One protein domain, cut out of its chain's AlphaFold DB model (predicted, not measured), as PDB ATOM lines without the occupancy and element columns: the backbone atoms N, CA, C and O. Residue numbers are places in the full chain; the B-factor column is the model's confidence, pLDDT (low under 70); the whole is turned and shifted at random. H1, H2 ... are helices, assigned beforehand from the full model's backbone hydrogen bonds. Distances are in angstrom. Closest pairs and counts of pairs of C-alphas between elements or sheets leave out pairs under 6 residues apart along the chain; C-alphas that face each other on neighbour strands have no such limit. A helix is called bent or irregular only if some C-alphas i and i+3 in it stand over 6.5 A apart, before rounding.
ATOM      1  N   GLY A 180      -1.927 -10.246  14.563       52.44
ATOM      2  CA  GLY A 180      -2.071 -11.270  13.534       52.44
ATOM      3  C   GLY A 180      -1.761 -10.823  12.107       52.44
ATOM      4  O   GLY A 180      -2.669 -10.731  11.273       52.44
ATOM      5  N   GLY A 181      -0.477 -10.627  11.791       52.53
ATOM      6  CA  GLY A 181      -0.047 -10.570  10.393       52.53
ATOM      7  C   GLY A 181      -0.487 -11.830   9.630       52.53
ATOM      8  O   GLY A 181      -0.797 -12.856  10.231       52.53
ATOM      9  N   PHE A 182      -0.567 -11.734   8.298       56.00
ATOM     10  CA  PHE A 182      -1.266 -12.678   7.405       56.00
ATOM     11  C   PHE A 182      -1.140 -14.175   7.768       56.00
ATOM     12  O   PHE A 182      -2.137 -14.893   7.731       56.00
ATOM     13  N   TYR A 183       0.047 -14.619   8.179       56.16
ATOM     14  CA  TYR A 183       0.345 -15.994   8.585       56.16
ATOM     15  C   TYR A 183      -0.361 -16.446   9.878       56.16
ATOM     16  O   TYR A 183      -0.897 -17.547   9.920       56.16
ATOM     17  N   GLU A 184      -0.456 -15.596  10.909       56.72
ATOM     18  CA  GLU A 184      -1.175 -15.900  12.166       56.72
ATOM     19  C   GLU A 184      -2.705 -15.923  11.964       56.72
ATOM     20  O   GLU A 184      -3.445 -16.527  12.742       56.72
ATOM     21  N   LYS A 185      -3.191 -15.318  10.873       56.72
ATOM     22  CA  LYS A 185      -4.599 -15.372  10.456       56.72
ATOM     23  C   LYS A 185      -4.997 -16.727   9.853       56.72
ATOM     24  O   LYS A 185      -6.193 -17.011   9.746       56.72
ATOM     25  N   ILE A 186      -4.027 -17.569   9.486       58.03
ATOM     26  CA  ILE A 186      -4.257 -18.975   9.140       58.03
ATOM     27  C   ILE A 186      -4.314 -19.763  10.455       58.03
ATOM     28  O   ILE A 186      -3.358 -19.819  11.221       58.03
ATOM     29  N   VAL A 187      -5.492 -20.316  10.739       46.22
ATOM     30  CA  VAL A 187      -5.939 -20.747  12.073       46.22
ATOM     31  C   VAL A 187      -4.927 -21.635  12.818       46.22
ATOM     32  O   VAL A 187      -4.869 -22.842  12.606       46.22
ATOM     33  N   GLY A 188      -4.198 -21.045  13.771       54.97
ATOM     34  CA  GLY A 188      -3.439 -21.774  14.794       54.97
ATOM     35  C   GLY A 188      -2.149 -22.459  14.332       54.97
ATOM     36  O   GLY A 188      -1.605 -23.261  15.093       54.97
ATOM     37  N   VAL A 189      -1.642 -22.165  13.131       56.12
ATOM     38  CA  VAL A 189      -0.333 -22.681  12.700       56.12
ATOM     39  C   VAL A 189       0.796 -21.929  13.409       56.12
ATOM     40  O   VAL A 189       0.771 -20.706  13.539       56.12
ATOM     41  N   LYS A 190       1.805 -22.663  13.889       69.31
ATOM     42  CA  LYS A 190       3.068 -22.061  14.343       69.31
ATOM     43  C   LYS A 190       3.799 -21.491  13.122       69.31
ATOM     44  O   LYS A 190       3.716 -22.072  12.043       69.31
ATOM     45  N   GLY A 191       4.529 -20.394  13.293       76.38
ATOM     46  CA  GLY A 191       5.294 -19.773  12.214       76.38
ATOM     47  C   GLY A 191       5.558 -18.280  12.432       76.38
ATOM     48  O   GLY A 191       5.046 -17.703  13.394       76.38
ATOM     49  N   PRO A 192       6.343 -17.648  11.539       82.06
ATOM     50  CA  PRO A 192       6.533 -16.204  11.481       82.06
ATOM     51  C   PRO A 192       5.203 -15.468  11.378       82.06
ATOM     52  O   PRO A 192       4.416 -15.710  10.470       82.06
ATOM     53  N   LYS A 193       4.968 -14.537  12.297       80.31
ATOM     54  CA  LYS A 193       3.719 -13.777  12.413       80.31
ATOM     55  C   LYS A 193       3.674 -12.577  11.477       80.31
ATOM     56  O   LYS A 193       2.600 -12.119  11.101       80.31
ATOM     57  N   CYS A 194       4.837 -12.046  11.101       81.06
ATOM     58  CA  CYS A 194       4.969 -10.872  10.240       81.06
ATOM     59  C   CYS A 194       6.185 -10.977   9.307       81.06
ATOM     60  O   CYS A 194       7.104 -11.757   9.555       81.06
ATOM     61  N   GLY A 195       6.225 -10.136   8.266       81.50
ATOM     62  CA  GLY A 195       7.318 -10.122   7.284       81.50
ATOM     63  C   GLY A 195       8.712  -9.960   7.903       81.50
ATOM     64  O   GLY A 195       9.648 -10.607   7.455       81.50
ATOM     65  N   LYS A 196       8.856  -9.218   9.011       83.88
ATOM     66  CA  LYS A 196      10.155  -9.075   9.702       83.88
ATOM     67  C   LYS A 196      10.660 -10.372  10.336       83.88
ATOM     68  O   LYS A 196      11.860 -10.585  10.441       83.88
ATOM     69  N   GLU A 197       9.763 -11.264  10.748       87.50
ATOM     70  CA  GLU A 197      10.154 -12.588  11.242       87.50
ATOM     71  C   GLU A 197      10.561 -13.511  10.079       87.50
ATOM     72  O   GLU A 197      11.489 -14.305  10.226       87.50
ATOM     73  N   VAL A 198       9.966 -13.339   8.890       87.56
ATOM     74  CA  VAL A 198      10.424 -13.993   7.648       87.56
ATOM     75  C   VAL A 198      11.807 -13.467   7.228       87.56
ATOM     76  O   VAL A 198      12.699 -14.259   6.924       87.56
ATOM     77  N   GLU A 199      12.038 -12.151   7.294       88.75
ATOM     78  CA  GLU A 199      13.349 -11.527   7.043       88.75
ATOM     79  C   GLU A 199      14.432 -12.054   7.999       88.75
ATOM     80  O   GLU A 199      15.548 -12.350   7.559       88.75
ATOM     81  N   ARG A 200      14.107 -12.230   9.290       90.62
ATOM     82  CA  ARG A 200      15.005 -12.844  10.284       90.62
ATOM     83  C   ARG A 200      15.315 -14.292   9.965       90.62
ATOM     84  O   ARG A 200      16.489 -14.653   9.967       90.62
ATOM     85  N   LEU A 201      14.303 -15.107   9.660       91.56
ATOM     86  CA  LEU A 201      14.485 -16.503   9.253       91.56
ATOM     87  C   LEU A 201      15.461 -16.605   8.068       91.56
ATOM     88  O   LEU A 201      16.432 -17.362   8.117       91.56
ATOM     89  N   ASP A 202      15.273 -15.768   7.048       90.06
ATOM     90  CA  ASP A 202      16.147 -15.709   5.873       90.06
ATOM     91  C   ASP A 202      17.530 -15.126   6.162       90.06
ATOM     92  O   ASP A 202      18.520 -15.507   5.531       90.06
ATOM     93  N   GLY A 203      17.630 -14.200   7.111       89.81
ATOM     94  CA  GLY A 203      18.893 -13.704   7.635       89.81
ATOM     95  C   GLY A 203      19.689 -14.797   8.357       89.81
ATOM     96  O   GLY A 203      20.867 -14.987   8.060       89.81
ATOM     97  N   TRP A 204      19.051 -15.570   9.237       90.81
ATOM     98  CA  TRP A 204      19.673 -16.679   9.965       90.81
ATOM     99  C   TRP A 204      20.129 -17.813   9.041       90.81
ATOM    100  O   TRP A 204      21.253 -18.297   9.188       90.81
ATOM    101  N   ILE A 205      19.324 -18.174   8.034       90.25
ATOM    102  CA  ILE A 205      19.725 -19.137   6.995       90.25
ATOM    103  C   ILE A 205      20.981 -18.635   6.260       90.25
ATOM    104  O   ILE A 205      21.964 -19.367   6.163       90.25
ATOM    105  N   ARG A 206      21.015 -17.369   5.812       88.00
ATOM    106  CA  ARG A 206      22.195 -16.767   5.147       88.00
ATOM    107  C   ARG A 206      23.418 -16.627   6.060       88.00
ATOM    108  O   ARG A 206      24.555 -16.721   5.587       88.00
ATOM    109  N   TYR A 207      23.206 -16.393   7.353       86.31
ATOM    110  CA  TYR A 207      24.269 -16.295   8.352       86.31
ATOM    111  C   TYR A 207      24.946 -17.654   8.575       86.31
ATOM    112  O   TYR A 207      26.180 -17.711   8.594       86.31
ATOM    113  N   LEU A 208      24.163 -18.732   8.707       86.88
ATOM    114  CA  LEU A 208      24.656 -20.095   8.943       86.88
ATOM    115  C   LEU A 208      25.167 -20.797   7.676       86.88
ATOM    116  O   LEU A 208      26.092 -21.595   7.774       86.88
ATOM    117  N   LEU A 209      24.633 -20.475   6.492       84.94
ATOM    118  CA  LEU A 209      25.085 -21.042   5.211       84.94
ATOM    119  C   LEU A 209      26.475 -20.525   4.771       84.94
ATOM    120  O   LEU A 209      27.003 -20.972   3.760       84.94
ATOM    121  N   GLY A 210      27.068 -19.556   5.483       72.88
ATOM    122  CA  GLY A 210      28.486 -19.174   5.354       72.88
ATOM    123  C   GLY A 210      28.938 -18.558   4.017       72.88
ATOM    124  O   GLY A 210      30.080 -18.123   3.910       72.88
ATOM    125  N   LYS A 211      28.061 -18.464   3.010       61.97
ATOM    126  CA  LYS A 211      28.406 -18.253   1.588       61.97
ATOM    127  C   LYS A 211      29.041 -16.896   1.213       61.97
ATOM    128  O   LYS A 211      29.376 -16.684   0.053       61.97
ATOM    129  N   GLU A 212      29.230 -15.996   2.174       54.56
ATOM    130  CA  GLU A 212      29.921 -14.704   2.004       54.56
ATOM    131  C   GLU A 212      31.265 -14.643   2.756       54.56
ATOM    132  O   GLU A 212      31.785 -13.557   2.990       54.56
ATOM    133  N   ALA A 213      31.859 -15.788   3.113       53.72
ATOM    134  CA  ALA A 213      33.266 -15.864   3.514       53.72
ATOM    135  C   ALA A 213      34.189 -15.629   2.297       53.72
ATOM    136  O   ALA A 213      34.765 -16.555   1.723       53.72
ATOM    137  N   GLY A 214      34.249 -14.372   1.852       51.81
ATOM    138  CA  GLY A 214      35.321 -13.868   1.006       51.81
ATOM    139  C   GLY A 214      36.530 -13.564   1.883       51.81
ATOM    140  O   GLY A 214      36.411 -12.771   2.803       51.81
ATOM    141  N   ASP A 215      37.655 -14.199   1.562       52.88
ATOM    142  CA  ASP A 215      38.866 -14.287   2.389       52.88
ATOM    143  C   ASP A 215      38.704 -15.021   3.741       52.88
ATOM    144  O   ASP A 215      37.623 -15.479   4.115       52.88
ATOM    145  N   GLY A 216      39.848 -15.437   4.289       53.88
ATOM    146  CA  GLY A 216      39.958 -16.676   5.063       53.88
ATOM    147  C   GLY A 216      40.041 -16.500   6.576       53.88
ATOM    148  O   GLY A 216      40.278 -15.413   7.086       53.88
ATOM    149  N   LEU A 217      39.985 -17.643   7.270       48.50
ATOM    150  CA  LEU A 217      40.192 -17.787   8.716       48.50
ATOM    151  C   LEU A 217      39.035 -17.296   9.611       48.50
ATOM    152  O   LEU A 217      39.232 -16.513  10.529       48.50
ATOM    153  N   GLU A 218      37.862 -17.904   9.455       53.00
ATOM    154  CA  GLU A 218      37.496 -18.991  10.375       53.00
ATOM    155  C   GLU A 218      36.640 -20.024   9.634       53.00
ATOM    156  O   GLU A 218      35.779 -19.680   8.823       53.00
ATOM    157  N   GLU A 219      36.835 -21.304   9.955       55.31
ATOM    158  CA  GLU A 219      35.829 -22.337   9.710       55.31
ATOM    159  C   GLU A 219      34.667 -22.057  10.671       55.31
ATOM    160  O   GLU A 219      34.562 -22.640  11.753       55.31
ATOM    161  N   LYS A 220      33.845 -21.060  10.318       60.56
ATOM    162  CA  LYS A 220      32.708 -20.604  11.116       60.56
ATOM    163  C   LYS A 220      31.779 -21.791  11.298       60.56
ATOM    164  O   LYS A 220      30.999 -22.085  10.393       60.56
ATOM    165  N   ARG A 221      31.918 -22.461  12.449       60.06
ATOM    166  CA  ARG A 221      31.347 -23.779  12.739       60.06
ATOM    167  C   ARG A 221      29.925 -23.843  12.221       60.06
ATOM    168  O   ARG A 221      29.019 -23.248  12.804       60.06
ATOM    169  N   MET A 222      29.770 -24.523  11.090       66.88
ATOM    170  CA  MET A 222      28.473 -24.734  10.486       66.88
ATOM    171  C   MET A 222      27.666 -25.503  11.525       66.88
ATOM    172  O   MET A 222      28.133 -26.509  12.056       66.88
ATOM    173  N   GLU A 223      26.493 -24.995  11.880       81.88
ATOM    174  CA  GLU A 223      25.587 -25.674  12.800       81.88
ATOM    175  C   GLU A 223      24.517 -26.364  11.944       81.88
ATOM    176  O   GLU A 223      23.402 -25.841  11.836       81.88
ATOM    177  N   PRO A 224      24.832 -27.502  11.279       84.56
ATOM    178  CA  PRO A 224      23.971 -28.091  10.254       84.56
ATOM    179  C   PRO A 224      22.591 -28.423  10.810       84.56
ATOM    180  O   PRO A 224      21.604 -28.262  10.107       84.56
ATOM    181  N   PHE A 225      22.494 -28.787  12.091       86.38
ATOM    182  CA  PHE A 225      21.220 -29.031  12.760       86.38
ATOM    183  C   PHE A 225      20.341 -27.772  12.861       86.38
ATOM    184  O   PHE A 225      19.158 -27.821  12.535       86.38
ATOM    185  N   ARG A 226      20.908 -26.625  13.267       89.81
ATOM    186  CA  ARG A 226      20.174 -25.348  13.332       89.81
ATOM    187  C   ARG A 226      19.797 -24.865  11.935       89.81
ATOM    188  O   ARG A 226      18.671 -24.428  11.728       89.81
ATOM    189  N   LEU A 227      20.701 -25.005  10.967       90.69
ATOM    190  CA  LEU A 227      20.424 -24.669   9.573       90.69
ATOM    191  C   LEU A 227      19.325 -25.565   8.977       90.69
ATOM    192  O   LEU A 227      18.383 -25.045   8.390       90.69
ATOM    193  N   ALA A 228      19.379 -26.883   9.186       90.56
ATOM    194  CA  ALA A 228      18.350 -27.829   8.753       90.56
ATOM    195  C   ALA A 228      16.982 -27.530   9.383       90.56
ATOM    196  O   ALA A 228      15.964 -27.579   8.697       90.56
ATOM    197  N   LEU A 229      16.959 -27.157  10.666       90.38
ATOM    198  CA  LEU A 229      15.752 -26.723  11.363       90.38
ATOM    199  C   LEU A 229      15.148 -25.461  10.720       90.38
ATOM    200  O   LEU A 229      13.962 -25.440  10.406       90.38
ATOM    201  N   LEU A 230      15.963 -24.434  10.465       92.19
ATOM    202  CA  LEU A 230      15.525 -23.192   9.815       92.19
ATOM    203  C   LEU A 230      15.060 -23.434   8.368       92.19
ATOM    204  O   LEU A 230      14.053 -22.870   7.939       92.19
ATOM    205  N   LEU A 231      15.739 -24.318   7.629       91.69
ATOM    206  CA  LEU A 231      15.321 -24.763   6.296       91.69
ATOM    207  C   LEU A 231      13.974 -25.500   6.338       91.69
ATOM    208  O   LEU A 231      13.135 -25.256   5.475       91.69
ATOM    209  N   LEU A 232      13.728 -26.340   7.350       90.12
ATOM    210  CA  LEU A 232      12.439 -27.005   7.557       90.12
ATOM    211  C   LEU A 232      11.323 -25.993   7.864       90.12
ATOM    212  O   LEU A 232      10.262 -26.057   7.247       90.12
ATOM    213  N   GLY A 233      11.576 -25.012   8.737       88.62
ATOM    214  CA  GLY A 233      10.638 -23.911   8.980       88.62
ATOM    215  C   GLY A 233      10.339 -23.098   7.718       88.62
ATOM    216  O   GLY A 233       9.189 -22.754   7.456       88.62
ATOM    217  N   LYS A 234      11.348 -22.852   6.871       88.88
ATOM    218  CA  LYS A 234      11.136 -22.186   5.580       88.88
ATOM    219  C   LYS A 234      10.420 -23.059   4.545       88.88
ATOM    220  O   LYS A 234       9.700 -22.528   3.703       88.88
ATOM    221  N   ALA A 235      10.580 -24.377   4.585       86.75
ATOM    222  CA  ALA A 235       9.783 -25.275   3.756       86.75
ATOM    223  C   ALA A 235       8.308 -25.254   4.185       86.75
ATOM    224  O   ALA A 235       7.436 -25.144   3.328       86.75
ATOM    225  N   ALA A 236       8.034 -25.249   5.494       85.00
ATOM    226  CA  ALA A 236       6.684 -25.120   6.047       85.00
ATOM    227  C   ALA A 236       5.994 -23.782   5.693       85.00
ATOM    228  O   ALA A 236       4.777 -23.740   5.606       85.00
ATOM    229  N   LEU A 237       6.749 -22.710   5.417       81.12
ATOM    230  CA  LEU A 237       6.204 -21.457   4.861       81.12
ATOM    231  C   LEU A 237       5.790 -21.542   3.382       81.12
ATOM    232  O   LEU A 237       5.035 -20.692   2.918       81.12
ATOM    233  N   LYS A 238       6.354 -22.484   2.615       75.62
ATOM    234  CA  LYS A 238       6.140 -22.613   1.161       75.62
ATOM    235  C   LYS A 238       5.186 -23.741   0.773       75.62
ATOM    236  O   LYS A 238       4.701 -23.750  -0.355       75.62
ATOM    237  N   LEU A 239       5.000 -24.723   1.649       70.31
ATOM    238  CA  LEU A 239       4.071 -25.828   1.456       70.31
ATOM    239  C   LEU A 239       2.755 -25.474   2.147       70.31
ATOM    240  O   LEU A 239       2.710 -25.444   3.373       70.31
ATOM    241  N   ASP A 240       1.696 -25.259   1.365       57.66
ATOM    242  CA  ASP A 240       0.369 -24.916   1.900       57.66
ATOM    243  C   ASP A 240      -0.173 -25.980   2.877       57.66
ATOM    244  O   ASP A 240      -0.915 -25.652   3.802       57.66
ATOM    245  N   GLU A 241       0.217 -27.252   2.712       58.28
ATOM    246  CA  GLU A 241      -0.162 -28.351   3.606       58.28
ATOM    247  C   GLU A 241       0.994 -29.357   3.802       58.28
ATOM    248  O   GLU A 241       1.611 -29.810   2.837       58.28
ATOM    249  N   GLY A 242       1.251 -29.770   5.054       58.88
ATOM    250  CA  GLY A 242       1.959 -31.026   5.363       58.88
ATOM    251  C   GLY A 242       3.174 -30.972   6.300       58.88
ATOM    252  O   GLY A 242       3.583 -32.027   6.782       58.88
ATOM    253  N   LEU A 243       3.746 -29.800   6.599       69.50
ATOM    254  CA  LEU A 243       4.901 -29.664   7.503       69.50
ATOM    255  C   LEU A 243       4.555 -28.782   8.712       69.50
ATOM    256  O   LEU A 243       4.213 -27.616   8.548       69.50
ATOM    257  N   GLU A 244       4.667 -29.319   9.934       79.56
ATOM    258  CA  GLU A 244       4.553 -28.500  11.151       79.56
ATOM    259  C   GLU A 244       5.784 -27.591  11.276       79.56
ATOM    260  O   GLU A 244       6.924 -28.059  11.215       79.56
ATOM    261  N   PHE A 245       5.559 -26.293  11.486       81.88
ATOM    262  CA  PHE A 245       6.638 -25.349  11.743       81.88
ATOM    263  C   PHE A 245       7.309 -25.642  13.101       81.88
ATOM    264  O   PHE A 245       6.627 -25.624  14.135       81.88
ATOM    265  N   PRO A 246       8.632 -25.885  13.150       83.75
ATOM    266  CA  PRO A 246       9.302 -26.226  14.401       83.75
ATOM    267  C   PRO A 246       9.316 -25.058  15.399       83.75
ATOM    268  O   PRO A 246       9.955 -24.037  15.158       83.75
ATOM    269  N   SER A 247       8.695 -25.226  16.572       83.50
ATOM    270  CA  SER A 247       8.646 -24.192  17.630       83.50
ATOM    271  C   SER A 247      10.016 -23.810  18.205       83.50
ATOM    272  O   SER A 247      10.163 -22.788  18.864       83.50
ATOM    273  N   THR A 248      11.045 -24.621  17.966       85.50
ATOM    274  CA  THR A 248      12.444 -24.299  18.282       85.50
ATOM    275  C   THR A 248      13.009 -23.157  17.427       85.50
ATOM    276  O   THR A 248      14.069 -22.628  17.749       85.50
ATOM    277  N   ILE A 249      12.314 -22.743  16.361       87.12
ATOM    278  CA  ILE A 249      12.683 -21.586  15.535       87.12
ATOM    279  C   ILE A 249      12.205 -20.266  16.165       87.12
ATOM    280  O   ILE A 249      12.793 -19.225  15.887       87.12
ATOM    281  N   ASP A 250      11.225 -20.286  17.076       85.94
ATOM    282  CA  ASP A 250      10.657 -19.085  17.717       85.94
ATOM    283  C   ASP A 250      11.715 -18.204  18.413       85.94
ATOM    284  O   ASP A 250      11.511 -17.005  18.598       85.94
ATOM    285  N   GLU A 251      12.853 -18.771  18.824       86.88
ATOM    286  CA  GLU A 251      13.994 -18.019  19.364       86.88
ATOM    287  C   GLU A 251      14.718 -17.200  18.283       86.88
ATOM    288  O   GLU A 251      15.046 -16.036  18.507       86.88
ATOM    289  N   PHE A 252      14.884 -17.761  17.085       86.50
ATOM    290  CA  PHE A 252      15.505 -17.110  15.927       86.50
ATOM    291  C   PHE A 252      14.613 -16.015  15.318       86.50
ATOM    292  O   PHE A 252      15.121 -15.084  14.701       86.50
ATOM    293  N   LEU A 253      13.292 -16.083  15.510       87.38
ATOM    294  CA  LEU A 253      12.355 -15.048  15.046       87.38
ATOM    295  C   LEU A 253      12.342 -13.798  15.948       87.38
ATOM    296  O   LEU A 253      11.946 -12.718  15.507       87.38
ATOM    297  N   LYS A 254      12.800 -13.918  17.203       85.31
ATOM    298  CA  LYS A 254      12.861 -12.809  18.177       85.31
ATOM    299  C   LYS A 254      14.069 -11.898  17.979       85.31
ATOM    300  O   LYS A 254      13.987 -10.718  18.312       85.31
ATOM    301  N   PHE A 255      15.171 -12.438  17.464       86.19
ATOM    302  CA  PHE A 255      16.454 -11.745  17.366       86.19
ATOM    303  C   PHE A 255      16.951 -11.711  15.925       86.19
ATOM    304  O   PHE A 255      16.886 -12.711  15.211       86.19
ATOM    305  N   ASP A 256      17.487 -10.569  15.512       86.31
ATOM    306  CA  ASP A 256      18.163 -10.455  14.225       86.31
ATOM    307  C   ASP A 256      19.468 -11.286  14.243       86.31
ATOM    308  O   ASP A 256      20.117 -11.390  15.292       86.31
ATOM    309  N   PRO A 257      19.865 -11.914  13.120       86.25
ATOM    310  CA  PRO A 257      21.164 -12.574  13.023       86.25
ATOM    311  C   PRO A 257      22.294 -11.547  13.208       86.25
ATOM    312  O   PRO A 257      22.103 -10.371  12.890       86.25
TER     313      PRO A 257
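This is residues 180 to 257 of the 261 residues of the protein "Uncharacterized protein MANES_17G067400" of Rhizophora mucronata (UniProt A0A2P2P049). H1 and H2 form a helical hairpin, and short H3 crosses one side of both. Residues 211 to 218 stick out at one end; unnamed residues 180 to 194 lie toward the other. The 78 printed residues are all helix by class, with H1, H2, H3 in order and no named strand, though under half, 35, are in named elements. The whole is only just compact, close to loose: radius of gyration of the C-alphas 13.7 A, spans 46 by 22 by 18 A.

H1, residues 195 to 208, touches H2, residues 224 to 236, at a shallow tilt of 31 degrees, opposite ways; the closest C-alphas, of Ile 205 and Leu 227, are 6.1 A apart. H3, residues 247 to 254, touches H1 about perpendicular, at 79 degrees; the closest C-alphas, of Glu 197 and Leu 253, are 5.0 A apart. H3 only just touches H2, with 3 pairs of C-alphas within 8 A, at residues 229 to 233 of H2 alone; the closest, of Leu 230 and Ile 249, are 6.6 A apart. Every O i to N i+4 pair is within hydrogen-bond range in H1 and H2; in H3 1 of 4 is, and 3 of 5 O i to N i+3 pairs.

H1 begins at C-alpha 195 (7.318, -10.122, 7.284) and is 20.1 A long; H2 is 18.0 A. H3, 12.2 A, ends at C-alpha 254 (12.861, -12.809, 18.177) and is only just irregular: C-alphas 248 and 251 are 6.6 A apart.

The farthest C-alphas, of Val 187 and Gly 216, are 46.6 A apart. The printed part has no cut; the link H1 to H2 is long. Residues 180 to 190, 211 to 222 and 240 to 243 have pLDDT under 70.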